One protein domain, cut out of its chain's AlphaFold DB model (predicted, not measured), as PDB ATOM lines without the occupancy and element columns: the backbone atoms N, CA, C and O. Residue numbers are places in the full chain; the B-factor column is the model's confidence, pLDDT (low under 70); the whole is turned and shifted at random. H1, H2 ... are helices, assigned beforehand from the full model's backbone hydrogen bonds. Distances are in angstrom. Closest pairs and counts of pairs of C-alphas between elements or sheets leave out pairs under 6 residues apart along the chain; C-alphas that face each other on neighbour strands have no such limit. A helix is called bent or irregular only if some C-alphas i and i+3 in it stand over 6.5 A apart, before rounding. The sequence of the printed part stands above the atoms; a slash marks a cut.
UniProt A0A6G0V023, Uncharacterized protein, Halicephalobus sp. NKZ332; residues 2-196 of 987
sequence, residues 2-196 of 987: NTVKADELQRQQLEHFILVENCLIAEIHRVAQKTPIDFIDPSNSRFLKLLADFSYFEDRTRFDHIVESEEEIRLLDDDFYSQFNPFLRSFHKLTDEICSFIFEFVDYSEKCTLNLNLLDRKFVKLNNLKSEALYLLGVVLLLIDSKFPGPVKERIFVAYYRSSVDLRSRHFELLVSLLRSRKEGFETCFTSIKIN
ATOM      1  N   ASN A   2     -84.192  25.368  -1.966       48.53
ATOM      2  CA  ASN A   2     -82.894  24.801  -1.549       48.53
ATOM      3  C   ASN A   2     -82.319  23.749  -2.521       48.53
ATOM      4  O   ASN A   2     -81.110  23.698  -2.696       48.53
ATOM      5  N   THR A   3     -83.165  22.974  -3.208       54.94
ATOM      6  CA  THR A   3     -82.745  21.999  -4.236       54.94
ATOM      7  C   THR A   3     -82.203  22.671  -5.499       54.94
ATOM      8  O   THR A   3     -81.124  22.334  -5.958       54.94
ATOM      9  N   VAL A   4     -82.883  23.712  -5.989       59.09
ATOM     10  CA  VAL A   4     -82.462  24.475  -7.182       59.09
ATOM     11  C   VAL A   4     -81.102  25.155  -6.974       59.09
ATOM     12  O   VAL A   4     -80.265  25.125  -7.867       59.09
ATOM     13  N   LYS A   5     -80.852  25.711  -5.778       64.25
ATOM     14  CA  LYS A   5     -79.546  26.299  -5.431       64.25
ATOM     15  C   LYS A   5     -78.431  25.251  -5.330       64.25
ATOM     16  O   LYS A   5     -77.296  25.544  -5.687       64.25
ATOM     17  N   ALA A   6     -78.741  24.045  -4.847       66.94
ATOM     18  CA  ALA A   6     -77.774  22.953  -4.762       66.94
ATOM     19  C   ALA A   6     -77.405  22.403  -6.153       66.94
ATOM     20  O   ALA A   6     -76.228  22.165  -6.416       66.94
ATOM     21  N   ASP A   7     -78.381  22.272  -7.056       70.38
ATOM     22  CA  ASP A   7     -78.157  21.808  -8.432       70.38
ATOM     23  C   ASP A   7     -77.324  22.809  -9.251       70.38
ATOM     24  O   ASP A   7     -76.456  22.421 -10.032       70.38
ATOM     25  N   GLU A   8     -77.554  24.110  -9.053       75.81
ATOM     26  CA  GLU A   8     -76.784  25.171  -9.707       75.81
ATOM     27  C   GLU A   8     -75.336  25.230  -9.199       75.81
ATOM     28  O   GLU A   8     -74.410  25.372  -9.996       75.81
ATOM     29  N   LEU A   9     -75.122  25.014  -7.895       79.50
ATOM     30  CA  LEU A   9     -73.783  24.898  -7.313       79.50
ATOM     31  C   LEU A   9     -73.031  23.669  -7.856       79.50
ATOM     32  O   LEU A   9     -71.866  23.783  -8.231       79.50
ATOM     33  N   GLN A  10     -73.697  22.510  -7.950       80.88
ATOM     34  CA  GLN A  10     -73.109  21.302  -8.545       80.88
ATOM     35  C   GLN A  10     -72.735  21.522 -10.009       80.88
ATOM     36  O   GLN A  10     -71.670  21.094 -10.451       80.88
ATOM     37  N   ARG A  11     -73.595  22.211 -10.762       82.19
ATOM     38  CA  ARG A  11     -73.326  22.548 -12.156       82.19
ATOM     39  C   ARG A  11     -72.076  23.421 -12.294       82.19
ATOM     40  O   ARG A  11     -71.205  23.072 -13.084       82.19
ATOM     41  N   GLN A  12     -71.962  24.490 -11.505       83.25
ATOM     42  CA  GLN A  12     -70.790  25.373 -11.530       83.25
ATOM     43  C   GLN A  12     -69.500  24.639 -11.136       83.25
ATOM     44  O   GLN A  12     -68.458  24.857 -11.750       83.25
ATOM     45  N   GLN A  13     -69.565  23.739 -10.148       85.88
ATOM     46  CA  GLN A  13     -68.423  22.905  -9.757       85.88
ATOM     47  C   GLN A  13     -67.987  21.955 -10.883       85.88
ATOM     48  O   GLN A  13     -66.799  21.864 -11.175       85.88
ATOM     49  N   LEU A  14     -68.930  21.292 -11.561       86.75
ATOM     50  CA  LEU A  14     -68.627  20.413 -12.697       86.75
ATOM     51  C   LEU A  14     -68.052  21.181 -13.893       86.75
ATOM     52  O   LEU A  14     -67.073  20.744 -14.487       86.75
ATOM     53  N   GLU A  15     -68.627  22.337 -14.225       85.69
ATOM     54  CA  GLU A  15     -68.111  23.215 -15.284       85.69
ATOM     55  C   GLU A  15     -66.695  23.723 -14.946       85.69
ATOM     56  O   GLU A  15     -65.839  23.821 -15.830       85.69
ATOM     57  N   HIS A  16     -66.407  23.979 -13.663       87.31
ATOM     58  CA  HIS A  16     -65.061  24.302 -13.192       87.31
ATOM     59  C   HIS A  16     -64.084  23.133 -13.368       87.31
ATOM     60  O   HIS A  16     -62.975  23.347 -13.860       87.31
ATOM     61  N   PHE A  17     -64.484  21.906 -13.020       90.19
ATOM     62  CA  PHE A  17     -63.640  20.726 -13.218       90.19
ATOM     63  C   PHE A  17     -63.303  20.509 -14.695       90.19
ATOM     64  O   PHE A  17     -62.123  20.413 -15.026       90.19
ATOM     65  N   ILE A  18     -64.299  20.586 -15.583       89.00
ATOM     66  CA  ILE A  18     -64.108  20.460 -17.038       89.00
ATOM     67  C   ILE A  18     -63.101  21.497 -17.558       89.00
ATOM     68  O   ILE A  18     -62.240  21.183 -18.386       89.00
ATOM     69  N   LEU A  19     -63.165  22.742 -17.073       87.25
ATOM     70  CA  LEU A  19     -62.174  23.767 -17.411       87.25
ATOM     71  C   LEU A  19     -60.767  23.357 -16.944       87.25
ATOM     72  O   LEU A  19     -59.821  23.430 -17.733       87.25
ATOM     73  N   VAL A  20     -60.616  22.989 -15.667       88.94
ATOM     74  CA  VAL A  20     -59.309  22.646 -15.081       88.94
ATOM     75  C   VAL A  20     -58.697  21.454 -15.808       88.94
ATOM     76  O   VAL A  20     -57.523  21.506 -16.163       88.94
ATOM     77  N   GLU A  21     -59.484  20.432 -16.135       90.88
ATOM     78  CA  GLU A  21     -59.027  19.257 -16.880       90.88
ATOM     79  C   GLU A  21     -58.525  19.625 -18.275       90.88
ATOM     80  O   GLU A  21     -57.434  19.210 -18.662       90.88
ATOM     81  N   ASN A  22     -59.249  20.471 -19.013       88.31
ATOM     82  CA  ASN A  22     -58.787  20.965 -20.313       88.31
ATOM     83  C   ASN A  22     -57.482  21.780 -20.199       88.31
ATOM     84  O   ASN A  22     -56.617  21.685 -21.079       88.31
ATOM     85  N   CYS A  23     -57.299  22.535 -19.108       88.94
ATOM     86  CA  CYS A  23     -56.027  23.192 -18.798       88.94
ATOM     87  C   CYS A  23     -54.907  22.186 -18.508       88.94
ATOM     88  O   CYS A  23     -53.814  22.329 -19.061       88.94
ATOM     89  N   LEU A  24     -55.172  21.160 -17.698       91.38
ATOM     90  CA  LEU A  24     -54.206  20.107 -17.378       91.38
ATOM     91  C   LEU A  24     -53.790  19.336 -18.634       91.38
ATOM     92  O   LEU A  24     -52.601  19.106 -18.842       91.38
ATOM     93  N   ILE A  25     -54.735  19.007 -19.518       90.88
ATOM     94  CA  ILE A  25     -54.464  18.363 -20.811       90.88
ATOM     95  C   ILE A  25     -53.511  19.222 -21.657       90.88
ATOM     96  O   ILE A  25     -52.486  18.729 -22.145       90.88
ATOM     97  N   ALA A  26     -53.809  20.516 -21.807       87.81
ATOM     98  CA  ALA A  26     -52.953  21.440 -22.549       87.81
ATOM     99  C   ALA A  26     -51.544  21.527 -21.936       87.81
ATOM    100  O   ALA A  26     -50.542  21.459 -22.659       87.81
ATOM    101  N   GLU A  27     -51.464  21.604 -20.609       89.19
ATOM    102  CA  GLU A  27     -50.215  21.703 -19.858       89.19
ATOM    103  C   GLU A  27     -49.370  20.423 -19.942       89.19
ATOM    104  O   GLU A  27     -48.158  20.509 -20.158       89.19
ATOM    105  N   ILE A  28     -49.992  19.238 -19.906       91.62
ATOM    106  CA  ILE A  28     -49.325  17.949 -20.155       91.62
ATOM    107  C   ILE A  28     -48.654  17.965 -21.524       91.62
ATOM    108  O   ILE A  28     -47.461  17.674 -21.629       91.62
ATOM    109  N   HIS A  29     -49.372  18.370 -22.576       88.12
ATOM    110  CA  HIS A  29     -48.772  18.490 -23.903       88.12
ATOM    111  C   HIS A  29     -47.629  19.522 -23.930       88.12
ATOM    112  O   HIS A  29     -46.619  19.291 -24.604       88.12
ATOM    113  N   ARG A  30     -47.756  20.639 -23.201       87.88
ATOM    114  CA  ARG A  30     -46.761  21.723 -23.174       87.88
ATOM    115  C   ARG A  30     -45.464  21.271 -22.510       87.88
ATOM    116  O   ARG A  30     -44.380  21.560 -23.024       87.88
ATOM    117  N   VAL A  31     -45.566  20.576 -21.379       88.44
ATOM    118  CA  VAL A  31     -44.416  20.029 -20.651       88.44
ATOM    119  C   VAL A  31     -43.809  18.864 -21.429       88.44
ATOM    120  O   VAL A  31     -42.592  18.837 -21.603       88.44
ATOM    121  N   ALA A  32     -44.630  17.980 -22.007       87.94
ATOM    122  CA  ALA A  32     -44.158  16.846 -22.802       87.94
ATOM    123  C   ALA A  32     -43.295  17.283 -23.998       87.94
ATOM    124  O   ALA A  32     -42.240  16.700 -24.238       87.94
ATOM    125  N   GLN A  33     -43.669  18.361 -24.698       84.00
ATOM    126  CA  GLN A  33     -42.870  18.925 -25.799       84.00
ATOM    127  C   GLN A  33     -41.497  19.461 -25.368       84.00
ATOM    128  O   GLN A  33     -40.592  19.571 -26.198       84.00
ATOM    129  N   LYS A  34     -41.349  19.842 -24.096       86.12
ATOM    130  CA  LYS A  34     -40.109  20.394 -23.532       86.12
ATOM    131  C   LYS A  34     -39.219  19.330 -22.891       86.12
ATOM    132  O   LYS A  34     -38.134  19.687 -22.438       86.12
ATOM    133  N   THR A  35     -39.651  18.068 -22.863       85.31
ATOM    134  CA  THR A  35     -38.892  16.963 -22.267       85.31
ATOM    135  C   THR A  35     -37.514  16.851 -22.924       85.31
ATOM    136  O   THR A  35     -37.439  16.659 -24.142       85.31
ATOM    137  N   PRO A  36     -36.414  16.995 -22.165       85.19
ATOM    138  CA  PRO A  36     -35.079  16.881 -22.731       85.19
ATOM    139  C   PRO A  36     -34.785  15.456 -23.205       85.19
ATOM    140  O   PRO A  36     -35.167  14.484 -22.556       85.19
ATOM    141  N   ILE A  37     -34.057  15.347 -24.319       81.12
ATOM    142  CA  ILE A  37     -33.677  14.057 -24.921       81.12
ATOM    143  C   ILE A  37     -32.820  13.239 -23.947       81.12
ATOM    144  O   ILE A  37     -32.961  12.022 -23.909       81.12
ATOM    145  N   ASP A  38     -32.032  13.905 -23.095       82.56
ATOM    146  CA  ASP A  38     -31.219  13.287 -22.040       82.56
ATOM    147  C   ASP A  38     -32.032  12.373 -21.104       82.56
ATOM    148  O   ASP A  38     -31.564  11.309 -20.705       82.56
ATOM    149  N   PHE A  39     -33.278  12.747 -20.789       82.12
ATOM    150  CA  PHE A  39     -34.170  11.918 -19.974       82.12
ATOM    151  C   PHE A  39     -34.867  10.824 -20.784       82.12
ATOM    152  O   PHE A  39     -35.344   9.864 -20.195       82.12
ATOM    153  N   ILE A  40     -34.958  10.937 -22.108       80.56
ATOM    154  CA  ILE A  40     -35.623   9.938 -22.955       80.56
ATOM    155  C   ILE A  40     -34.638   8.819 -23.297       80.56
ATOM    156  O   ILE A  40     -34.924   7.658 -23.008       80.56
ATOM    157  N   ASP A  41     -33.464   9.174 -23.822       80.94
ATOM    158  CA  ASP A  41     -32.390   8.246 -24.182       80.94
ATOM    159  C   ASP A  41     -31.109   8.566 -23.386       80.94
ATOM    160  O   ASP A  41     -30.262   9.347 -23.832       80.94
ATOM    161  N   PRO A  42     -30.965   7.983 -22.183       75.81
ATOM    162  CA  PRO A  42     -29.856   8.297 -21.288       75.81
ATOM    163  C   PRO A  42     -28.512   7.775 -21.811       75.81
ATOM    164  O   PRO A  42     -27.473   8.312 -21.442       75.81
ATOM    165  N   SER A  43     -28.517   6.766 -22.689       74.19
ATOM    166  CA  SER A  43     -27.312   6.105 -23.216       74.19
ATOM    167  C   SER A  43     -26.409   7.065 -23.993       74.19
ATOM    168  O   SER A  43     -25.190   6.925 -23.983       74.19
ATOM    169  N   ASN A  44     -27.020   8.056 -24.645       73.25
ATOM    170  CA  ASN A  44     -26.341   9.083 -25.430       73.25
ATOM    171  C   ASN A  44     -26.099  10.380 -24.633       73.25
ATOM    172  O   ASN A  44     -25.589  11.356 -25.186       73.25
ATOM    173  N   SER A  45     -26.475  10.419 -23.349       78.50
ATOM    174  CA  SER A  45     -26.364  11.615 -22.518       78.50
ATOM    175  C   SER A  45     -25.058  11.650 -21.728       78.50
ATOM    176  O   SER A  45     -24.668  10.689 -21.067       78.50
ATOM    177  N   ARG A  46     -24.438  12.834 -21.684       75.44
ATOM    178  CA  ARG A  46     -23.318  13.133 -20.775       75.44
ATOM    179  C   ARG A  46     -23.706  13.059 -19.291       75.44
ATOM    180  O   ARG A  46     -22.831  12.961 -18.441       75.44
ATOM    181  N   PHE A  47     -25.006  13.116 -18.988       79.06
ATOM    182  CA  PHE A  47     -25.550  13.105 -17.631       79.06
ATOM    183  C   PHE A  47     -25.978  11.708 -17.165       79.06
ATOM    184  O   PHE A  47     -26.604  11.594 -16.117       79.06
ATOM    185  N   LEU A  48     -25.640  10.641 -17.902       78.06
ATOM    186  CA  LEU A  48     -26.028   9.261 -17.580       78.06
ATOM    187  C   LEU A  48     -25.761   8.891 -16.111       78.06
ATOM    188  O   LEU A  48     -26.634   8.334 -15.456       78.06
ATOM    189  N   LYS A  49     -24.588   9.258 -15.579       76.50
ATOM    190  CA  LYS A  49     -24.201   8.982 -14.183       76.50
ATOM    191  C   LYS A  49     -25.087   9.689 -13.142       76.50
ATOM    192  O   LYS A  49     -25.135   9.251 -12.001       76.50
ATOM    193  N   LEU A  50     -25.773  10.769 -13.522       79.12
ATOM    194  CA  LEU A  50     -26.627  11.580 -12.647       79.12
ATOM    195  C   LEU A  50     -28.120  11.228 -12.764       79.12
ATOM    196  O   LEU A  50     -28.921  11.663 -11.936       79.12
ATOM    197  N   LEU A  51     -28.509  10.459 -13.781       81.88
ATOM    198  CA  LEU A  51     -29.897  10.089 -14.054       81.88
ATOM    199  C   LEU A  51     -30.258   8.782 -13.340       81.88
ATOM    200  O   LEU A  51     -30.134   7.703 -13.914       81.88
ATOM    201  N   ALA A  52     -30.747   8.892 -12.107       80.44
ATOM    202  CA  ALA A  52     -31.258   7.758 -11.340       80.44
ATOM    203  C   ALA A  52     -32.788   7.650 -11.442       80.44
ATOM    204  O   ALA A  52     -33.482   8.664 -11.497       80.44
ATOM    205  N   ASP A  53     -33.309   6.425 -11.476       83.12
ATOM    206  CA  ASP A  53     -34.738   6.118 -11.364       83.12
ATOM    207  C   ASP A  53     -35.119   5.868  -9.888       83.12
ATOM    208  O   ASP A  53     -34.378   6.247  -8.975       83.12
ATOM    209  N   PHE A  54     -36.273   5.252  -9.616       83.00
ATOM    210  CA  PHE A  54     -36.714   5.019  -8.233       83.00
ATOM    211  C   PHE A  54     -35.784   4.104  -7.415       83.00
ATOM    212  O   PHE A  54     -35.889   4.125  -6.186       83.00
ATOM    213  N   SER A  55     -34.830   3.398  -8.039       78.94
ATOM    214  CA  SER A  55     -33.757   2.686  -7.322       78.94
ATOM    215  C   SER A  55     -32.890   3.614  -6.459       78.94
ATOM    216  O   SER A  55     -32.323   3.170  -5.462       78.94
ATOM    217  N   TYR A  56     -32.865   4.922  -6.752       80.75
ATOM    218  CA  TYR A  56     -32.220   5.926  -5.899       80.75
ATOM    219  C   TYR A  56     -32.688   5.841  -4.442       80.75
ATOM    220  O   TYR A  56     -31.898   6.024  -3.521       80.75
ATOM    221  N   PHE A  57     -33.972   5.554  -4.213       79.25
ATOM    222  CA  PHE A  57     -34.513   5.508  -2.859       79.25
ATOM    223  C   PHE A  57     -34.051   4.288  -2.057       79.25
ATOM    224  O   PHE A  57     -34.115   4.354  -0.830       79.25
ATOM    225  N   GLU A  58     -33.573   3.233  -2.722       79.31
ATOM    226  CA  GLU A  58     -33.040   2.020  -2.091       79.31
ATOM    227  C   GLU A  58     -31.569   2.207  -1.670       79.31
ATOM    228  O   GLU A  58     -31.206   1.820  -0.563       79.31
ATOM    229  N   ASP A  59     -30.757   2.899  -2.483       74.06
ATOM    230  CA  ASP A  59     -29.295   3.025  -2.317       74.06
ATOM    231  C   ASP A  59     -28.804   4.499  -2.244       74.06
ATOM    232  O   ASP A  59     -27.761   4.865  -2.796       74.06
ATOM    233  N   ARG A  60     -29.534   5.370  -1.527       76.25
ATOM    234  CA  ARG A  60     -29.253   6.828  -1.433       76.25
ATOM    235  C   ARG A  60     -27.803   7.157  -1.071       76.25
ATOM    236  O   ARG A  60     -27.153   7.953  -1.739       76.25
ATOM    237  N   THR A  61     -27.276   6.499  -0.039       72.31
ATOM    238  CA  THR A  61     -25.934   6.770   0.503       72.31
ATOM    239  C   THR A  61     -24.825   6.474  -0.500       72.31
ATOM    240  O   THR A  61     -23.845   7.209  -0.564       72.31
ATOM    241  N   ARG A  62     -24.972   5.426  -1.319       72.12
ATOM    242  CA  ARG A  62     -23.995   5.087  -2.364       72.12
ATOM    243  C   ARG A  62     -23.978   6.136  -3.462       72.12
ATOM    244  O   ARG A  62     -22.905   6.528  -3.903       72.12
ATOM    245  N   PHE A  63     -25.156   6.588  -3.883       73.75
ATOM    246  CA  PHE A  63     -25.278   7.597  -4.924       73.75
ATOM    247  C   PHE A  63     -24.723   8.950  -4.460       73.75
ATOM    248  O   PHE A  63     -23.903   9.545  -5.158       73.75
ATOM    249  N   ASP A  64     -25.094   9.386  -3.254       74.81
ATOM    250  CA  ASP A  64     -24.614  10.644  -2.678       74.81
ATOM    251  C   ASP A  64     -23.086  10.608  -2.476       74.81
ATOM    252  O   ASP A  64     -22.398  11.566  -2.823       74.81
ATOM    253  N   HIS A  65     -22.514   9.470  -2.054       72.56
ATOM    254  CA  HIS A  65     -21.060   9.299  -1.981       72.56
ATOM    255  C   HIS A  65     -20.359   9.383  -3.342       72.56
ATOM    256  O   HIS A  65     -19.284   9.969  -3.405       72.56
ATOM    257  N   ILE A  66     -20.937   8.838  -4.419       71.88
ATOM    258  CA  ILE A  66     -20.358   8.919  -5.774       71.88
ATOM    259  C   ILE A  66     -20.342  10.371  -6.269       71.88
ATOM    260  O   ILE A  66     -19.332  10.832  -6.806       71.88
ATOM    261  N   VAL A  67     -21.439  11.104  -6.050       71.00
ATOM    262  CA  VAL A  67     -21.540  12.530  -6.398       71.00
ATOM    263  C   VAL A  67     -20.577  13.360  -5.549       71.00
ATOM    264  O   VAL A  67     -19.949  14.287  -6.051       71.00
ATOM    265  N   GLU A  68     -20.397  13.015  -4.275       71.56
ATOM    266  CA  GLU A  68     -19.479  13.727  -3.396       71.56
ATOM    267  C   GLU A  68     -18.001  13.361  -3.616       71.56
ATOM    268  O   GLU A  68     -17.146  14.216  -3.410       71.56
ATOM    269  N   SER A  69     -17.647  12.145  -4.027       69.31
ATOM    270  CA  SER A  69     -16.239  11.735  -4.115       69.31
ATOM    271  C   SER A  69     -15.505  12.255  -5.355       69.31
ATOM    272  O   SER A  69     -14.289  12.433  -5.304       69.31
ATOM    273  N   GLU A  70     -16.216  12.511  -6.458       76.69
ATOM    274  CA  GLU A  70     -15.618  12.918  -7.737       76.69
ATOM    275  C   GLU A  70     -15.892  14.404  -8.042       76.69
ATOM    276  O   GLU A  70     -17.031  14.796  -8.302       76.69
ATOM    277  N   GLU A  71     -14.848  15.247  -8.079       69.75
ATOM    278  CA  GLU A  71     -14.978  16.677  -8.437       69.75
ATOM    279  C   GLU A  71     -15.586  16.884  -9.837       69.75
ATOM    280  O   GLU A  71     -16.342  17.831 -10.053       69.75
ATOM    281  N   GLU A  72     -15.311  15.974 -10.778       70.38
ATOM    282  CA  GLU A  72     -15.878  16.003 -12.131       70.38
ATOM    283  C   GLU A  72     -17.404  15.807 -12.130       70.38
ATOM    284  O   GLU A  72     -18.111  16.482 -12.881       70.38
ATOM    285  N   ILE A  73     -17.931  14.929 -11.267       74.19
ATOM    286  CA  ILE A  73     -19.372  14.663 -11.163       74.19
ATOM    287  C   ILE A  73     -20.095  15.828 -10.483       74.19
ATOM    288  O   ILE A  73     -21.183  16.186 -10.924       74.19
ATOM    289  N   ARG A  74     -19.485  16.475  -9.480       75.25
ATOM    290  CA  ARG A  74     -20.064  17.671  -8.837       75.25
ATOM    291  C   ARG A  74     -20.271  18.816  -9.824       75.25
ATOM    292  O   ARG A  74     -21.343  19.407  -9.861       75.25
ATOM    293  N   LEU A  75     -19.267  19.089 -10.660       73.69
ATOM    294  CA  LEU A  75     -19.374  20.112 -11.705       73.69
ATOM    295  C   LEU A  75     -20.442  19.747 -12.746       73.69
ATOM    296  O   LEU A  75     -21.187  20.616 -13.195       73.69
ATOM    297  N   LEU A  76     -20.550  18.461 -13.102       77.75
ATOM    298  CA  LEU A  76     -21.619  17.974 -13.976       77.75
ATOM    299  C   LEU A  76     -23.011  18.096 -13.335       77.75
ATOM    300  O   LEU A  76     -23.972  18.327 -14.066       77.75
ATOM    301  N   ASP A  77     -23.134  17.957 -12.013       80.88
ATOM    302  CA  ASP A  77     -24.394  18.101 -11.268       80.88
ATOM    303  C   ASP A  77     -24.837  19.573 -11.195       80.88
ATOM    304  O   ASP A  77     -25.999  19.891 -11.463       80.88
ATOM    305  N   ASP A  78     -23.896  20.496 -10.967       79.81
ATOM    306  CA  ASP A  78     -24.143  21.942 -11.052       79.81
ATOM    307  C   ASP A  78     -24.606  22.350 -12.463       79.81
ATOM    308  O   ASP A  78     -25.615  23.051 -12.629       79.81
ATOM    309  N   ASP A  79     -23.920  21.860 -13.502       77.75
ATOM    310  CA  ASP A  79     -24.296  22.088 -14.899       77.75
ATOM    311  C   ASP A  79     -25.672  21.480 -15.221       77.75
ATOM    312  O   ASP A  79     -26.500  22.132 -15.871       77.75
ATOM    313  N   PHE A  80     -25.953  20.268 -14.734       84.00
ATOM    314  CA  PHE A  80     -27.235  19.582 -14.900       84.00
ATOM    315  C   PHE A  80     -28.391  20.414 -14.333       84.00
ATOM    316  O   PHE A  80     -29.377  20.679 -15.036       84.00
ATOM    317  N   TYR A  81     -28.271  20.894 -13.093       84.88
ATOM    318  CA  TYR A  81     -29.320  21.704 -12.476       84.88
ATOM    319  C   TYR A  81     -29.415  23.104 -13.080       84.88
ATOM    320  O   TYR A  81     -30.528  23.617 -13.225       84.88
ATOM    321  N   SER A  82     -28.310  23.706 -13.526       80.38
ATOM    322  CA  SER A  82     -28.369  24.973 -14.267       80.38
ATOM    323  C   SER A  82     -29.210  24.851 -15.550       80.38
ATOM    324  O   SER A  82     -29.961  25.766 -15.896       80.38
ATOM    325  N   GLN A  83     -29.144  23.692 -16.214       82.81
ATOM    326  CA  GLN A  83     -29.815  23.427 -17.483       82.81
ATOM    327  C   GLN A  83     -31.273  22.971 -17.305       82.81
ATOM    328  O   GLN A  83     -32.155  23.442 -18.029       82.81
ATOM    329  N   PHE A  84     -31.552  22.059 -16.366       86.94
ATOM    330  CA  PHE A  84     -32.846  21.363 -16.300       86.94
ATOM    331  C   PHE A  84     -33.790  21.838 -15.192       86.94
ATOM    332  O   PHE A  84     -34.987  21.571 -15.283       86.94
ATOM    333  N   ASN A  85     -33.329  22.592 -14.190       86.50
ATOM    334  CA  ASN A  85     -34.171  23.025 -13.062       86.50
ATOM    335  C   ASN A  85     -35.463  23.776 -13.483       86.50
ATOM    336  O   ASN A  85     -36.523  23.475 -12.930       86.50
ATOM    337  N   PRO A  86     -35.474  24.658 -14.509       88.12
ATOM    338  CA  PRO A  86     -36.722  25.265 -14.995       88.12
ATOM    339  C   PRO A  86     -37.749  24.242 -15.511       88.12
ATOM    340  O   PRO A  86     -38.956  24.403 -15.306       88.12
ATOM    341  N   PHE A  87     -37.277  23.181 -16.173       89.69
ATOM    342  CA  PHE A  87     -38.119  22.084 -16.648       89.69
ATOM    343  C   PHE A  87     -38.607  21.219 -15.481       89.69
ATOM    344  O   PHE A  87     -39.810  20.990 -15.376       89.69
ATOM    345  N   LEU A  88     -37.708  20.821 -14.571       89.12
ATOM    346  CA  LEU A  88     -38.043  20.001 -13.401       89.12
ATOM    347  C   LEU A  88     -39.119  20.670 -12.531       89.12
ATOM    348  O   LEU A  88     -40.101  20.030 -12.167       89.12
ATOM    349  N   ARG A  89     -39.003  21.983 -12.285       88.50
ATOM    350  CA  ARG A  89     -40.027  22.766 -11.568       88.50
ATOM    351  C   ARG A  89     -41.369  22.796 -12.293       88.50
ATOM    352  O   ARG A  89     -42.408  22.707 -11.648       88.50
ATOM    353  N   SER A  90     -41.352  22.931 -13.619       89.25
ATOM    354  CA  SER A  90     -42.581  22.935 -14.426       89.25
ATOM    355  C   SER A  90     -43.282  21.576 -14.380       89.25
ATOM    356  O   SER A  90     -44.496  21.523 -14.220       89.25
ATOM    357  N   PHE A  91     -42.518  20.485 -14.483       90.50
ATOM    358  CA  PHE A  91     -43.046  19.127 -14.384       90.50
ATOM    359  C   PHE A  91     -43.610  18.839 -12.990       90.50
ATOM    360  O   PHE A  91     -44.728  18.347 -12.883       90.50
ATOM    361  N   HIS A  92     -42.885  19.203 -11.927       88.12
ATOM    362  CA  HIS A  92     -43.374  19.009 -10.564       88.12
ATOM    363  C   HIS A  92     -44.683  19.765 -10.312       88.12
ATOM    364  O   HIS A  92     -45.643  19.167  -9.830       88.12
ATOM    365  N   LYS A  93     -44.749  21.045 -10.706       89.31
ATOM    366  CA  LYS A  93     -45.965  21.857 -10.584       89.31
ATOM    367  C   LYS A  93     -47.158  21.197 -11.280       89.31
ATOM    368  O   LYS A  93     -48.211  21.079 -10.671       89.31
ATOM    369  N   LEU A  94     -46.967  20.705 -12.507       91.31
ATOM    370  CA  LEU A  94     -47.998  19.963 -13.235       91.31
ATOM    371  C   LEU A  94     -48.461  18.726 -12.451       91.31
ATOM    372  O   LEU A  94     -49.656  18.523 -12.271       91.31
ATOM    373  N   THR A  95     -47.532  17.897 -11.968       88.94
ATOM    374  CA  THR A  95     -47.893  16.674 -11.235       88.94
ATOM    375  C   THR A  95     -48.596  16.956  -9.906       88.94
ATOM    376  O   THR A  95     -49.499  16.209  -9.534       88.94
ATOM    377  N   ASP A  96     -48.221  18.031  -9.211       88.00
ATOM    378  CA  ASP A  96     -48.835  18.430  -7.942       88.00
ATOM    379  C   ASP A  96     -50.236  19.031  -8.152       88.00
ATOM    380  O   ASP A  96     -51.161  18.710  -7.404       88.00
ATOM    381  N   GLU A  97     -50.434  19.813  -9.221       90.31
ATOM    382  CA  GLU A  97     -51.754  20.307  -9.642       90.31
ATOM    383  C   GLU A  97     -52.696  19.154 -10.020       90.31
ATOM    384  O   GLU A  97     -53.847  19.141  -9.589       90.31
ATOM    385  N   ILE A  98     -52.203  18.143 -10.748       91.38
ATOM    386  CA  ILE A  98     -52.985  16.943 -11.091       91.38
ATOM    387  C   ILE A  98     -53.388  16.178  -9.830       91.38
ATOM    388  O   ILE A  98     -54.544  15.783  -9.699       91.38
ATOM    389  N   CYS A  99     -52.464  15.981  -8.886       89.06
ATOM    390  CA  CYS A  99     -52.782  15.303  -7.632       89.06
ATOM    391  C   CYS A  99     -53.824  16.083  -6.823       89.06
ATOM    392  O   CYS A  99     -54.800  15.494  -6.370       89.06
ATOM    393  N   SER A 100     -53.652  17.401  -6.690       89.50
ATOM    394  CA  SER A 100     -54.599  18.272  -5.980       89.50
ATOM    395  C   SER A 100     -55.999  18.194  -6.594       89.50
ATOM    396  O   SER A 100     -56.976  17.987  -5.879       89.50
ATOM    397  N   PHE A 101     -56.080  18.257  -7.926       91.75
ATOM    398  CA  PHE A 101     -57.329  18.103  -8.667       91.75
ATOM    399  C   PHE A 101     -57.990  16.740  -8.427       91.75
ATOM    400  O   PHE A 101     -59.193  16.665  -8.184       91.75
ATOM    401  N   ILE A 102     -57.207  15.657  -8.458       90.94
ATOM    402  CA  ILE A 102     -57.712  14.308  -8.187       90.94
ATOM    403  C   ILE A 102     -58.340  14.234  -6.790       90.94
ATOM    404  O   ILE A 102     -59.443  13.706  -6.661       90.94
ATOM    405  N   PHE A 103     -57.681  14.773  -5.760       88.62
ATOM    406  CA  PHE A 103     -58.236  14.797  -4.403       88.62
ATOM    407  C   PHE A 103     -59.554  15.574  -4.336       88.62
ATOM    408  O   PHE A 103     -60.528  15.064  -3.787       88.62
ATOM    409  N   GLU A 104     -59.619  16.762  -4.943       90.44
ATOM    410  CA  GLU A 104     -60.853  17.557  -5.011       90.44
ATOM    411  C   GLU A 104     -61.994  16.806  -5.718       90.44
ATOM    412  O   GLU A 104     -63.143  16.842  -5.267       90.44
ATOM    413  N   PHE A 105     -61.684  16.085  -6.799       91.81
ATOM    414  CA  PHE A 105     -62.669  15.312  -7.550       91.81
ATOM    415  C   PHE A 105     -63.141  14.061  -6.795       91.81
ATOM    416  O   PHE A 105     -64.331  13.736  -6.821       91.81
ATOM    417  N   VAL A 106     -62.240  13.364  -6.095       89.88
ATOM    418  CA  VAL A 106     -62.589  12.217  -5.240       89.88
ATOM    419  C   VAL A 106     -63.535  12.670  -4.128       89.88
ATOM    420  O   VAL A 106     -64.623  12.105  -3.999       89.88
ATOM    421  N   ASP A 107     -63.196  13.757  -3.432       89.25
ATOM    422  CA  ASP A 107     -64.044  14.390  -2.417       89.25
ATOM    423  C   ASP A 107     -65.431  14.762  -2.965       89.25
ATOM    424  O   ASP A 107     -66.456  14.568  -2.302       89.25
ATOM    425  N   TYR A 108     -65.484  15.300  -4.187       89.81
ATOM    426  CA  TYR A 108     -66.742  15.594  -4.865       89.81
ATOM    427  C   TYR A 108     -67.542  14.316  -5.156       89.81
ATOM    428  O   TYR A 108     -68.748  14.281  -4.903       89.81
ATOM    429  N   SER A 109     -66.892  13.252  -5.636       88.81
ATOM    430  CA  SER A 109     -67.542  11.971  -5.953       88.81
ATOM    431  C   SER A 109     -68.178  11.298  -4.728       88.81
ATOM    432  O   SER A 109     -69.177  10.585  -4.859       88.81
ATOM    433  N   GLU A 110     -67.645  11.548  -3.531       87.19
ATOM    434  CA  GLU A 110     -68.212  11.075  -2.265       87.19
ATOM    435  C   GLU A 110     -69.413  11.912  -1.809       87.19
ATOM    436  O   GLU A 110     -70.409  11.363  -1.336       87.19
ATOM    437  N   LYS A 111     -69.340  13.239  -1.976       84.62
ATOM    438  CA  LYS A 111     -70.359  14.196  -1.500       84.62
ATOM    439  C   LYS A 111     -71.517  14.400  -2.488       84.62
ATOM    440  O   LYS A 111     -72.543  14.971  -2.117       84.62
ATOM    441  N   CYS A 112     -71.369  13.977  -3.744       81.19
ATOM    442  CA  CYS A 112     -72.348  14.219  -4.803       81.19
ATOM    443  C   CYS A 112     -73.660  13.442  -4.582       81.19
ATOM    444  O   CYS A 112     -73.668  12.230  -4.365       81.19
ATOM    445  N   THR A 113     -74.799  14.124  -4.731       72.44
ATOM    446  CA  THR A 113     -76.118  13.480  -4.733       72.44
ATOM    447  C   THR A 113     -76.371  12.775  -6.071       72.44
ATOM    448  O   THR A 113     -76.395  13.401  -7.140       72.44
ATOM    449  N   LEU A 114     -76.575  11.457  -6.023       72.56
ATOM    450  CA  LEU A 114     -76.912  10.632  -7.184       72.56
ATOM    451  C   LEU A 114     -78.433  10.590  -7.365       72.56
ATOM    452  O   LEU A 114     -79.134   9.858  -6.671       72.56
ATOM    453  N   ASN A 115     -78.951  11.388  -8.298       65.00
ATOM    454  CA  ASN A 115     -80.370  11.367  -8.647       65.00
ATOM    455  C   ASN A 115     -80.630  10.264  -9.682       65.00
ATOM    456  O   ASN A 115     -80.172  10.359 -10.819       65.00
ATOM    457  N   LEU A 116     -81.385   9.236  -9.287       58.41
ATOM    458  CA  LEU A 116     -81.720   8.069 -10.118       58.41
ATOM    459  C   LEU A 116     -82.866   8.330 -11.117       58.41
ATOM    460  O   LEU A 116     -83.156   7.481 -11.958       58.41
ATOM    461  N   ASN A 117     -83.516   9.497 -11.055       57.88
ATOM    462  CA  ASN A 117     -84.608   9.859 -11.961       57.88
ATOM    463  C   ASN A 117     -84.058  10.288 -13.330       57.88
ATOM    464  O   ASN A 117     -83.807  11.462 -13.592       57.88
ATOM    465  N   LEU A 118     -83.892   9.300 -14.206       56.22
ATOM    466  CA  LEU A 118     -83.315   9.421 -15.547       56.22
ATOM    467  C   LEU A 118     -84.208  10.164 -16.574       56.22
ATOM    468  O   LEU A 118     -83.743  10.514 -17.653       56.22
ATOM    469  N   LEU A 119     -85.481  10.434 -16.258       56.38
ATOM    470  CA  LEU A 119     -86.478  10.930 -17.224       56.38
ATOM    471  C   LEU A 119     -86.617  12.462 -17.313       56.38
ATOM    472  O   LEU A 119     -87.207  12.960 -18.270       56.38
ATOM    473  N   ASP A 120     -86.096  13.228 -16.353       63.72
ATOM    474  CA  ASP A 120     -86.257  14.687 -16.343       63.72
ATOM    475  C   ASP A 120     -85.080  15.393 -17.051       63.72
ATOM    476  O   ASP A 120     -83.902  15.208 -16.726       63.72
ATOM    477  N   ARG A 121     -85.417  16.226 -18.052       64.06
ATOM    478  CA  ARG A 121     -84.486  16.934 -18.952       64.06
ATOM    479  C   ARG A 121     -83.441  17.774 -18.213       64.06
ATOM    480  O   ARG A 121     -82.337  17.954 -18.732       64.06
ATOM    481  N   LYS A 122     -83.756  18.297 -17.020       65.88
ATOM    482  CA  LYS A 122     -82.783  19.057 -16.211       65.88
ATOM    483  C   LYS A 122     -81.670  18.155 -15.672       65.88
ATOM    484  O   LYS A 122     -80.502  18.539 -15.724       65.88
ATOM    485  N   PHE A 123     -82.009  16.938 -15.246       70.44
ATOM    486  CA  PHE A 123     -81.032  15.967 -14.749       70.44
ATOM    487  C   PHE A 123     -80.207  15.331 -15.867       70.44
ATOM    488  O   PHE A 123     -79.046  15.004 -15.633       70.44
ATOM    489  N   VAL A 124     -80.740  15.235 -17.092       73.81
ATOM    490  CA  VAL A 124     -79.965  14.796 -18.268       73.81
ATOM    491  C   VAL A 124     -78.756  15.708 -18.493       73.81
ATOM    492  O   VAL A 124     -77.639  15.216 -18.592       73.81
ATOM    493  N   LYS A 125     -78.932  17.038 -18.478       76.44
ATOM    494  CA  LYS A 125     -77.807  17.980 -18.642       76.44
ATOM    495  C   LYS A 125     -76.762  17.852 -17.530       76.44
ATOM    496  O   LYS A 125     -75.569  17.861 -17.813       76.44
ATOM    497  N   LEU A 126     -77.196  17.710 -16.278       80.69
ATOM    498  CA  LEU A 126     -76.280  17.559 -15.144       80.69
ATOM    499  C   LEU A 126     -75.506  16.231 -15.210       80.69
ATOM    500  O   LEU A 126     -74.305  16.202 -14.956       80.69
ATOM    501  N   ASN A 127     -76.171  15.138 -15.589       82.06
ATOM    502  CA  ASN A 127     -75.526  13.839 -15.772       82.06
ATOM    503  C   ASN A 127     -74.571  13.830 -16.980       82.06
ATOM    504  O   ASN A 127     -73.526  13.190 -16.896       82.06
ATOM    505  N   ASN A 128     -74.856  14.599 -18.040       83.12
ATOM    506  CA  ASN A 128     -73.909  14.820 -19.140       83.12
ATOM    507  C   ASN A 128     -72.613  15.457 -18.620       83.12
ATOM    508  O   ASN A 128     -71.535  14.935 -18.889       83.12
ATOM    509  N   LEU A 129     -72.711  16.514 -17.805       85.06
ATOM    510  CA  LEU A 129     -71.540  17.163 -17.205       85.06
ATOM    511  C   LEU A 129     -70.772  16.222 -16.263       85.06
ATOM    512  O   LEU A 129     -69.547  16.183 -16.304       85.06
ATOM    513  N   LYS A 130     -71.475  15.405 -15.460       88.38
ATOM    514  CA  LYS A 130     -70.842  14.363 -14.625       88.38
ATOM    515  C   LYS A 130     -70.070  13.350 -15.475       88.38
ATOM    516  O   LYS A 130     -68.967  12.961 -15.102       88.38
ATOM    517  N   SER A 131     -70.644  12.934 -16.608       88.75
ATOM    518  CA  SER A 131     -69.992  12.008 -17.536       88.75
ATOM    519  C   SER A 131     -68.792  12.630 -18.248       88.75
ATOM    520  O   SER A 131     -67.773  11.962 -18.399       88.75
ATOM    521  N   GLU A 132     -68.879  13.906 -18.626       88.19
ATOM    522  CA  GLU A 132     -67.802  14.641 -19.289       88.19
ATOM    523  C   GLU A 132     -66.623  14.906 -18.346       88.19
ATOM    524  O   GLU A 132     -65.485  14.668 -18.741       88.19
ATOM    525  N   ALA A 133     -66.878  15.291 -17.093       91.00
ATOM    526  CA  ALA A 133     -65.820  15.485 -16.101       91.00
ATOM    527  C   ALA A 133     -65.089  14.163 -15.789       91.00
ATOM    528  O   ALA A 133     -63.876  14.064 -15.924       91.00
ATOM    529  N   LEU A 134     -65.820  13.077 -15.489       92.00
ATOM    530  CA  LEU A 134     -65.183  11.773 -15.241       92.00
ATOM    531  C   LEU A 134     -64.379  11.275 -16.456       92.00
ATOM    532  O   LEU A 134     -63.316  10.668 -16.312       92.00
ATOM    533  N   TYR A 135     -64.889  11.541 -17.659       92.44
ATOM    534  CA  TYR A 135     -64.196  11.254 -18.905       92.44
ATOM    535  C   TYR A 135     -62.874  12.022 -19.026       92.44
ATOM    536  O   TYR A 135     -61.835  11.409 -19.281       92.44
ATOM    537  N   LEU A 136     -62.894  13.342 -18.837       91.56
ATOM    538  CA  LEU A 136     -61.717  14.195 -18.984       91.56
ATOM    539  C   LEU A 136     -60.651  13.899 -17.923       91.56
ATOM    540  O   LEU A 136     -59.471  13.833 -18.275       91.56
ATOM    541  N   LEU A 137     -61.037  13.596 -16.678       93.00
ATOM    542  CA  LEU A 137     -60.112  13.078 -15.665       93.00
ATOM    543  C   LEU A 137     -59.399  11.811 -16.160       93.00
ATOM    544  O   LEU A 137     -58.176  11.694 -16.066       93.00
ATOM    545  N   GLY A 138     -60.136  10.862 -16.740       91.88
ATOM    546  CA  GLY A 138     -59.529   9.659 -17.309       91.88
ATOM    547  C   GLY A 138     -58.608   9.948 -18.502       91.88
ATOM    548  O   GLY A 138     -57.555   9.320 -18.634       91.88
ATOM    549  N   VAL A 139     -58.942  10.941 -19.335       92.00
ATOM    550  CA  VAL A 139     -58.075  11.424 -20.426       92.00
ATOM    551  C   VAL A 139     -56.779  12.031 -19.881       92.00
ATOM    552  O   VAL A 139     -55.712  11.734 -20.421       92.00
ATOM    553  N   VAL A 140     -56.829  12.817 -18.800       92.69
ATOM    554  CA  VAL A 140     -55.637  13.362 -18.120       92.69
ATOM    555  C   VAL A 140     -54.693  12.227 -17.708       92.69
ATOM    556  O   VAL A 140     -53.502  12.272 -18.021       92.69
ATOM    557  N   LEU A 141     -55.220  11.166 -17.091       90.12
ATOM    558  CA  LEU A 141     -54.428  10.005 -16.663       90.12
ATOM    559  C   LEU A 141     -53.810   9.246 -17.848       90.12
ATOM    560  O   LEU A 141     -52.627   8.894 -17.813       90.12
ATOM    561  N   LEU A 142     -54.585   9.037 -18.917       89.25
ATOM    562  CA  LEU A 142     -54.118   8.430 -20.172       89.25
ATOM    563  C   LEU A 142     -53.016   9.258 -20.845       89.25
ATOM    564  O   LEU A 142     -52.052   8.705 -21.385       89.25
ATOM    565  N   LEU A 143     -53.128  10.584 -20.818       89.62
ATOM    566  CA  LEU A 143     -52.156  11.477 -21.441       89.62
ATOM    567  C   LEU A 143     -50.824  11.517 -20.699       89.62
ATOM    568  O   LEU A 143     -49.783  11.486 -21.350       89.62
ATOM    569  N   ILE A 144     -50.828  11.552 -19.364       88.25
ATOM    570  CA  ILE A 144     -49.575  11.536 -18.591       88.25
ATOM    571  C   ILE A 144     -48.783  10.265 -18.895       88.25
ATOM    572  O   ILE A 144     -47.575  10.333 -19.117       88.25
ATOM    573  N   ASP A 145     -49.452   9.112 -18.918       85.19
ATOM    574  CA  ASP A 145     -48.782   7.831 -19.135       85.19
ATOM    575  C   ASP A 145     -48.334   7.636 -20.589       85.19
ATOM    576  O   ASP A 145     -47.235   7.145 -20.840       85.19
ATOM    577  N   SER A 146     -49.134   8.096 -21.558       84.19
ATOM    578  CA  SER A 146     -48.758   8.020 -22.976       84.19
ATOM    579  C   SER A 146     -47.639   8.990 -23.365       84.19
ATOM    580  O   SER A 146     -46.801   8.644 -24.199       84.19
ATOM    581  N   LYS A 147     -47.597  10.202 -22.794       85.81
ATOM    582  CA  LYS A 147     -46.588  11.219 -23.144       85.81
ATOM    583  C   LYS A 147     -45.294  11.090 -22.340       85.81
ATOM    584  O   LYS A 147     -44.246  11.485 -22.850       85.81
ATOM    585  N   PHE A 148     -45.340  10.531 -21.130       85.81
ATOM    586  CA  PHE A 148     -44.160  10.300 -20.300       85.81
ATOM    587  C   PHE A 148     -44.028   8.809 -19.961       85.81
ATOM    588  O   PHE A 148     -44.719   8.320 -19.064       85.81
ATOM    589  N   PRO A 149     -43.105   8.077 -20.614       84.06
ATOM    590  CA  PRO A 149     -42.846   6.682 -20.278       84.06
ATOM    591  C   PRO A 149     -42.457   6.520 -18.802       84.06
ATOM    592  O   PRO A 149     -41.746   7.365 -18.255       84.06
ATOM    593  N   GLY A 150     -42.854   5.413 -18.166       82.81
ATOM    594  CA  GLY A 150     -42.579   5.129 -16.745       82.81
ATOM    595  C   GLY A 150     -41.143   5.441 -16.286       82.81
ATOM    596  O   GLY A 150     -40.974   6.267 -15.393       82.81
ATOM    597  N   PRO A 151     -40.095   4.902 -16.941       84.25
ATOM    598  CA  PRO A 151     -38.703   5.170 -16.559       84.25
ATOM    599  C   PRO A 151     -38.295   6.644 -16.694       84.25
ATOM    600  O   PRO A 151     -37.359   7.103 -16.047       84.25
ATOM    601  N   VAL A 152     -38.950   7.393 -17.585       86.50
ATOM    602  CA  VAL A 152     -38.707   8.830 -17.778       86.50
ATOM    603  C   VAL A 152     -39.348   9.616 -16.632       86.50
ATOM    604  O   VAL A 152     -38.691  10.484 -16.060       86.50
ATOM    605  N   LYS A 153     -40.588   9.273 -16.246       88.19
ATOM    606  CA  LYS A 153     -41.284   9.866 -15.088       88.19
ATOM    607  C   LYS A 153     -40.474   9.700 -13.806       88.19
ATOM    608  O   LYS A 153     -40.269  10.678 -13.088       88.19
ATOM    609  N   GLU A 154     -39.971   8.491 -13.559       87.25
ATOM    610  CA  GLU A 154     -39.170   8.192 -12.370       87.25
ATOM    611  C   GLU A 154     -37.883   9.021 -12.317       87.25
ATOM    612  O   GLU A 154     -37.613   9.670 -11.307       87.25
ATOM    613  N   ARG A 155     -37.134   9.081 -13.426       87.94
ATOM    614  CA  ARG A 155     -35.887   9.859 -13.509       87.94
ATOM    615  C   ARG A 155     -36.098  11.355 -13.314       87.94
ATOM    616  O   ARG A 155     -35.326  12.004 -12.611       87.94
ATOM    617  N   ILE A 156     -37.149  11.915 -13.915       87.38
ATOM    618  CA  ILE A 156     -37.493  13.334 -13.751       87.38
ATOM    619  C   ILE A 156     -37.870  13.623 -12.294       87.38
ATOM    620  O   ILE A 156     -37.417  14.620 -11.725       87.38
ATOM    621  N   PHE A 157     -38.667  12.747 -11.678       87.00
ATOM    622  CA  PHE A 157     -39.070  12.899 -10.286       87.00
ATOM    623  C   PHE A 157     -37.875  12.855  -9.333       87.00
ATOM    624  O   PHE A 157     -37.738  13.739  -8.493       87.00
ATOM    625  N   VAL A 158     -36.984  11.874  -9.486       85.81
ATOM    626  CA  VAL A 158     -35.796  11.726  -8.631       85.81
ATOM    627  C   VAL A 158     -34.834  12.898  -8.807       85.81
ATOM    628  O   VAL A 158     -34.342  13.437  -7.816       85.81
ATOM    629  N   ALA A 159     -34.628  13.367 -10.041       86.44
ATOM    630  CA  ALA A 159     -33.827  14.560 -10.308       86.44
ATOM    631  C   ALA A 159     -34.391  15.801  -9.597       86.44
ATOM    632  O   ALA A 159     -33.632  16.581  -9.014       86.44
ATOM    633  N   TYR A 160     -35.716  15.977  -9.605       85.81
ATOM    634  CA  TYR A 160     -36.366  17.057  -8.863       85.81
ATOM    635  C   TYR A 160     -36.263  16.858  -7.343       85.81
ATOM    636  O   TYR A 160     -35.955  17.815  -6.626       85.81
ATOM    637  N   TYR A 161     -36.446  15.627  -6.859       83.81
ATOM    638  CA  TYR A 161     -36.343  15.287  -5.440       83.81
ATOM    639  C   TYR A 161     -34.970  15.637  -4.873       83.81
ATOM    640  O   TYR A 161     -34.875  16.338  -3.873       83.81
ATOM    641  N   ARG A 162     -33.902  15.270  -5.582       82.19
ATOM    642  CA  ARG A 162     -32.524  15.632  -5.223       82.19
ATOM    643  C   ARG A 162     -32.278  17.147  -5.182       82.19
ATOM    644  O   ARG A 162     -31.486  17.614  -4.376       82.19
ATOM    645  N   SER A 163     -32.982  17.929  -6.006       78.50
ATOM    646  CA  SER A 163     -32.839  19.396  -6.029       78.50
ATOM    647  C   SER A 163     -33.555  20.124  -4.890       78.50
ATOM    648  O   SER A 163     -33.287  21.303  -4.651       78.50
ATOM    649  N   SER A 164     -34.507  19.464  -4.225       69.00
ATOM    650  CA  SER A 164     -35.410  20.093  -3.264       69.00
ATOM    651  C   SER A 164     -35.392  19.341  -1.935       69.00
ATOM    652  O   SER A 164     -35.966  18.272  -1.784       69.00
ATOM    653  N   VAL A 165     -34.740  19.945  -0.938       56.09
ATOM    654  CA  VAL A 165     -34.519  19.366   0.403       56.09
ATOM    655  C   VAL A 165     -35.832  19.150   1.190       56.09
ATOM    656  O   VAL A 165     -35.846  18.431   2.181       56.09
ATOM    657  N   ASP A 166     -36.960  19.706   0.731       54.09
ATOM    658  CA  ASP A 166     -38.259  19.678   1.418       54.09
ATOM    659  C   ASP A 166     -39.434  19.401   0.450       54.09
ATOM    660  O   ASP A 166     -40.295  20.249   0.209       54.09
ATOM    661  N   LEU A 167     -39.527  18.188  -0.102       60.97
ATOM    662  CA  LEU A 167     -40.747  17.713  -0.778       60.97
ATOM    663  C   LEU A 167     -41.820  17.321   0.249       60.97
ATOM    664  O   LEU A 167     -42.165  16.154   0.415       60.97
ATOM    665  N   ARG A 168     -42.386  18.312   0.945       56.34
ATOM    666  CA  ARG A 168     -43.571  18.134   1.807       56.34
ATOM    667  C   ARG A 168     -44.858  18.307   1.000       56.34
ATOM    668  O   ARG A 168     -45.730  19.094   1.363       56.34
ATOM    669  N   SER A 169     -44.959  17.607  -0.129       61.50
ATOM    670  CA  SER A 169     -46.215  17.544  -0.879       61.50
ATOM    671  C   SER A 169     -47.260  16.843  -0.009       61.50
ATOM    672  O   SER A 169     -47.017  15.745   0.494       61.50
ATOM    673  N   ARG A 170     -48.440  17.458   0.152       62.44
ATOM    674  CA  ARG A 170     -49.599  16.841   0.829       62.44
ATOM    675  C   ARG A 170     -50.067  15.556   0.131       62.44
ATOM    676  O   ARG A 170     -50.809  14.781   0.718       62.44
ATOM    677  N   HIS A 171     -49.611  15.333  -1.100       70.50
ATOM    678  CA  HIS A 171     -50.060  14.281  -2.004       70.50
ATOM    679  C   HIS A 171     -48.934  13.304  -2.375       70.50
ATOM    680  O   HIS A 171     -49.020  12.632  -3.400       70.50
ATOM    681  N   PHE A 172     -47.867  13.226  -1.570       75.12
ATOM    682  CA  PHE A 172     -46.655  12.468  -1.896       75.12
ATOM    683  C   PHE A 172     -46.929  11.002  -2.275       75.12
ATOM    684  O   PHE A 172     -46.385  10.518  -3.265       75.12
ATOM    685  N   GLU A 173     -47.809  10.306  -1.548       76.88
ATOM    686  CA  GLU A 173     -48.163   8.908  -1.841       76.88
ATOM    687  C   GLU A 173     -48.851   8.749  -3.203       76.88
ATOM    688  O   GLU A 173     -48.462   7.892  -4.001       76.88
ATOM    689  N   LEU A 174     -49.836   9.608  -3.498       78.00
ATOM    690  CA  LEU A 174     -50.537   9.606  -4.782       78.00
ATOM    691  C   LEU A 174     -49.566   9.937  -5.921       78.00
ATOM    692  O   LEU A 174     -49.562   9.255  -6.943       78.00
ATOM    693  N   LEU A 175     -48.695  10.922  -5.714       81.25
ATOM    694  CA  LEU A 175     -47.698  11.354  -6.687       81.25
ATOM    695  C   LEU A 175     -46.723  10.214  -7.021       81.25
ATOM    696  O   LEU A 175     -46.532   9.892  -8.196       81.25
ATOM    697  N   VAL A 176     -46.166   9.542  -6.008       80.06
ATOM    698  CA  VAL A 176     -45.299   8.370  -6.214       80.06
ATOM    699  C   VAL A 176     -46.061   7.263  -6.934       80.06
ATOM    700  O   VAL A 176     -45.528   6.685  -7.880       80.06
ATOM    701  N   SER A 177     -47.315   6.995  -6.556       80.38
ATOM    702  CA  SER A 177     -48.127   5.972  -7.223       80.38
ATOM    703  C   SER A 177     -48.354   6.285  -8.710       80.38
ATOM    704  O   SER A 177     -48.220   5.399  -9.554       80.38
ATOM    705  N   LEU A 178     -48.627   7.544  -9.058       81.12
ATOM    706  CA  LEU A 178     -48.927   7.992 -10.418       81.12
ATOM    707  C   LEU A 178     -47.677   7.998 -11.315       81.12
ATOM    708  O   LEU A 178     -47.756   7.660 -12.501       81.12
ATOM    709  N   LEU A 179     -46.512   8.338 -10.752       81.25
ATOM    710  CA  LEU A 179     -45.248   8.411 -11.490       81.25
ATOM    711  C   LEU A 179     -44.497   7.081 -11.599       81.25
ATOM    712  O   LEU A 179     -43.675   6.945 -12.507       81.25
ATOM    713  N   ARG A 180     -44.784   6.105 -10.730       81.88
ATOM    714  CA  ARG A 180     -44.108   4.801 -10.726       81.88
ATOM    715  C   ARG A 180     -44.265   4.074 -12.059       81.88
ATOM    716  O   ARG A 180     -45.364   3.991 -12.616       81.88
ATOM    717  N   SER A 181     -43.169   3.498 -12.541       74.38
ATOM    718  CA  SER A 181     -43.173   2.542 -13.639       74.38
ATOM    719  C   SER A 181     -43.909   1.276 -13.200       74.38
ATOM    720  O   SER A 181     -43.663   0.699 -12.140       74.38
ATOM    721  N   ARG A 182     -44.884   0.864 -14.006       69.88
ATOM    722  CA  ARG A 182     -45.757  -0.269 -13.696       69.88
ATOM    723  C   ARG A 182     -45.421  -1.405 -14.646       69.88
ATOM    724  O   ARG A 182     -45.326  -1.203 -15.853       69.88
ATOM    725  N   LYS A 183     -45.224  -2.599 -14.084       58.31
ATOM    726  CA  LYS A 183     -45.135  -3.852 -14.853       58.31
ATOM    727  C   LYS A 183     -46.525  -4.409 -15.184       58.31
ATOM    728  O   LYS A 183     -46.666  -5.166 -16.136       58.31
ATOM    729  N   GLU A 184     -47.524  -4.043 -14.382       55.28
ATOM    730  CA  GLU A 184     -48.922  -4.463 -14.502       55.28
ATOM    731  C   GLU A 184     -49.720  -3.555 -15.447       55.28
ATOM    732  O   GLU A 184     -49.264  -2.478 -15.836       55.28
ATOM    733  N   GLY A 185     -50.926  -3.995 -15.818       62.41
ATOM    734  CA  GLY A 185     -51.822  -3.257 -16.706       62.41
ATOM    735  C   GLY A 185     -52.143  -1.838 -16.214       62.41
ATOM    736  O   GLY A 185     -52.185  -1.545 -15.016       62.41
ATOM    737  N   PHE A 186     -52.409  -0.956 -17.177       66.31
ATOM    738  CA  PHE A 186     -52.719   0.466 -16.982       66.31
ATOM    739  C   PHE A 186     -53.882   0.734 -15.989       66.31
ATOM    740  O   PHE A 186     -53.921   1.765 -15.320       66.31
ATOM    741  N   GLU A 187     -54.781  -0.236 -15.808       64.81
ATOM    742  CA  GLU A 187     -55.909  -0.241 -14.854       64.81
ATOM    743  C   GLU A 187     -55.511   0.036 -13.400       64.81
ATOM    744  O   GLU A 187     -56.268   0.636 -12.632       64.81
ATOM    745  N   THR A 188     -54.300  -0.366 -13.011       64.88
ATOM    746  CA  THR A 188     -53.780  -0.127 -11.659       64.88
ATOM    747  C   THR A 188     -53.717   1.371 -11.331       64.88
ATOM    748  O   THR A 188     -53.641   1.758 -10.166       64.88
ATOM    749  N   CYS A 189     -53.689   2.248 -12.345       74.44
ATOM    750  CA  CYS A 189     -53.632   3.700 -12.157       74.44
ATOM    751  C   CYS A 189     -54.998   4.250 -11.748       74.44
ATOM    752  O   CYS A 189     -55.109   5.030 -10.806       74.44
ATOM    753  N   PHE A 190     -56.051   3.751 -12.382       81.06
ATOM    754  CA  PHE A 190     -57.424   4.185 -12.146       81.06
ATOM    755  C   PHE A 190     -57.923   3.690 -10.791       81.06
ATOM    756  O   PHE A 190     -58.527   4.444 -10.033       81.06
ATOM    757  N   THR A 191     -57.577   2.453 -10.437       76.12
ATOM    758  CA  THR A 191     -57.898   1.875  -9.123       76.12
ATOM    759  C   THR A 191     -57.187   2.589  -7.972       76.12
ATOM    760  O   THR A 191     -57.781   2.758  -6.908       76.12
ATOM    761  N   SER A 192     -55.958   3.087  -8.177       75.94
ATOM    762  CA  SER A 192     -55.222   3.823  -7.135       75.94
ATOM    763  C   SER A 192     -55.865   5.153  -6.722       75.94
ATOM    764  O   SER A 192     -55.610   5.630  -5.619       75.94
ATOM    765  N   ILE A 193     -56.733   5.720  -7.563       81.56
ATOM    766  CA  ILE A 193     -57.370   7.026  -7.339       81.56
ATOM    767  C   ILE A 193     -58.595   6.929  -6.413       81.56
ATOM    768  O   ILE A 193     -59.004   7.932  -5.841       81.56
ATOM    769  N   LYS A 194     -59.143   5.722  -6.189       81.44
ATOM    770  CA  LYS A 194     -60.261   5.463  -5.254       81.44
ATOM    771  C   LYS A 194     -61.505   6.346  -5.483       81.44
ATOM    772  O   LYS A 194     -62.128   6.798  -4.529       81.44
ATOM    773  N   ILE A 195     -61.902   6.571  -6.739       86.44
ATOM    774  CA  ILE A 195     -63.180   7.243  -7.050       86.44
ATOM    775  C   ILE A 195     -64.354   6.407  -6.520       86.44
ATOM    776  O   ILE A 195     -64.330   5.177  -6.591       86.44
ATOM    777  N   ASN A 196     -65.406   7.070  -6.026       87.94
ATOM    778  CA  ASN A 196     -66.614   6.400  -5.549       87.94
ATOM    779  C   ASN A 196     -67.243   5.505  -6.637       87.94
ATOM    780  O   ASN A 196     -67.753   5.985  -7.653       87.94
TER     781      ASN A 196
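This is residues 2 to 196 of the 987 residues of an uncharacterized protein of Halicephalobus sp. NKZ332 (UniProt A0A6G0V023). The domain is a long rod in which three long pieces, H1, H5b and H6, lie side by side as an up-and-down bundle, each running against the one before it in the chain. At one end H7 crosses H5b, H2 and H3 pack on H7, and H4 and H5a meet at a corner to make the tip; H8 folds back from H7 onto H5b, and H9 folds back on H8. The printed part has 195 residues with nine named helices, H1 to H9, and no named strand: the class is all helix. It is loose, with a radius of gyration of the C-alphas of 20.5 A and spans of 71 by 30 by 29 A.

Begin with H1, residues 2 to 33, which touches H6, residues 121 to 147, the same way at a shallow tilt of 21 degrees; their closest C-alphas, Ile 18 and Ala 133, are 5.3 A apart. H5, residues 71 to 111, was assigned as one helix by its hydrogen bonds but is bent, C-alphas 83 and 86 being 7.6 A apart; its arms H5a, residues 71 to 83, and H5b, residues 86 to 111, stand at a steep tilt of 61 degrees. With residues 17 to 31 alone H1 touches H5b, opposite ways at a shallow tilt of 24 degrees, closest at C-alphas Val 31 and Phe 91, 6.5 A. Look next at H7, residues 150 to 163: its residues 156 to 160 alone touch H5b, closest at C-alphas Leu 88 and Tyr 160, 5.7 A. H8, residues 172 to 179, forms helical hairpins with H7 and with H9, residues 187 to 192; the closest C-alphas are Lys 153 and Leu 179, 5.5 A, and Leu 178 and Cys 189, 6.6 A. Every O i to N i+4 pair is within hydrogen-bond range in H1, H5a, H5b, H7, H8 and H9, and 22 of 23 are in H6.

Find C-alpha 2 at (-82.894, 24.801, -1.549); from there H1 runs 47.2 A. H2, residues 37 to 40, H3, residues 54 to 57, and H4, residues 60 to 69, come next. H5a is 18.6 A long, H5b 37.9 A, H6 38.6 A and H7 20.3 A; H8 and H9 follow, and H9 ends at C-alpha 192, (-55.222, 3.823, -7.135).

The two C-alphas farthest apart, Glu 71 and Leu 119, are 72.3 A apart. The printed part has no cut, and its one long link is H2 to H3, 13 residues. Look for pLDDT under 70 at 29 residues, among them 2 to 6, 115 to 122, 164 to 170 and 182 to 188.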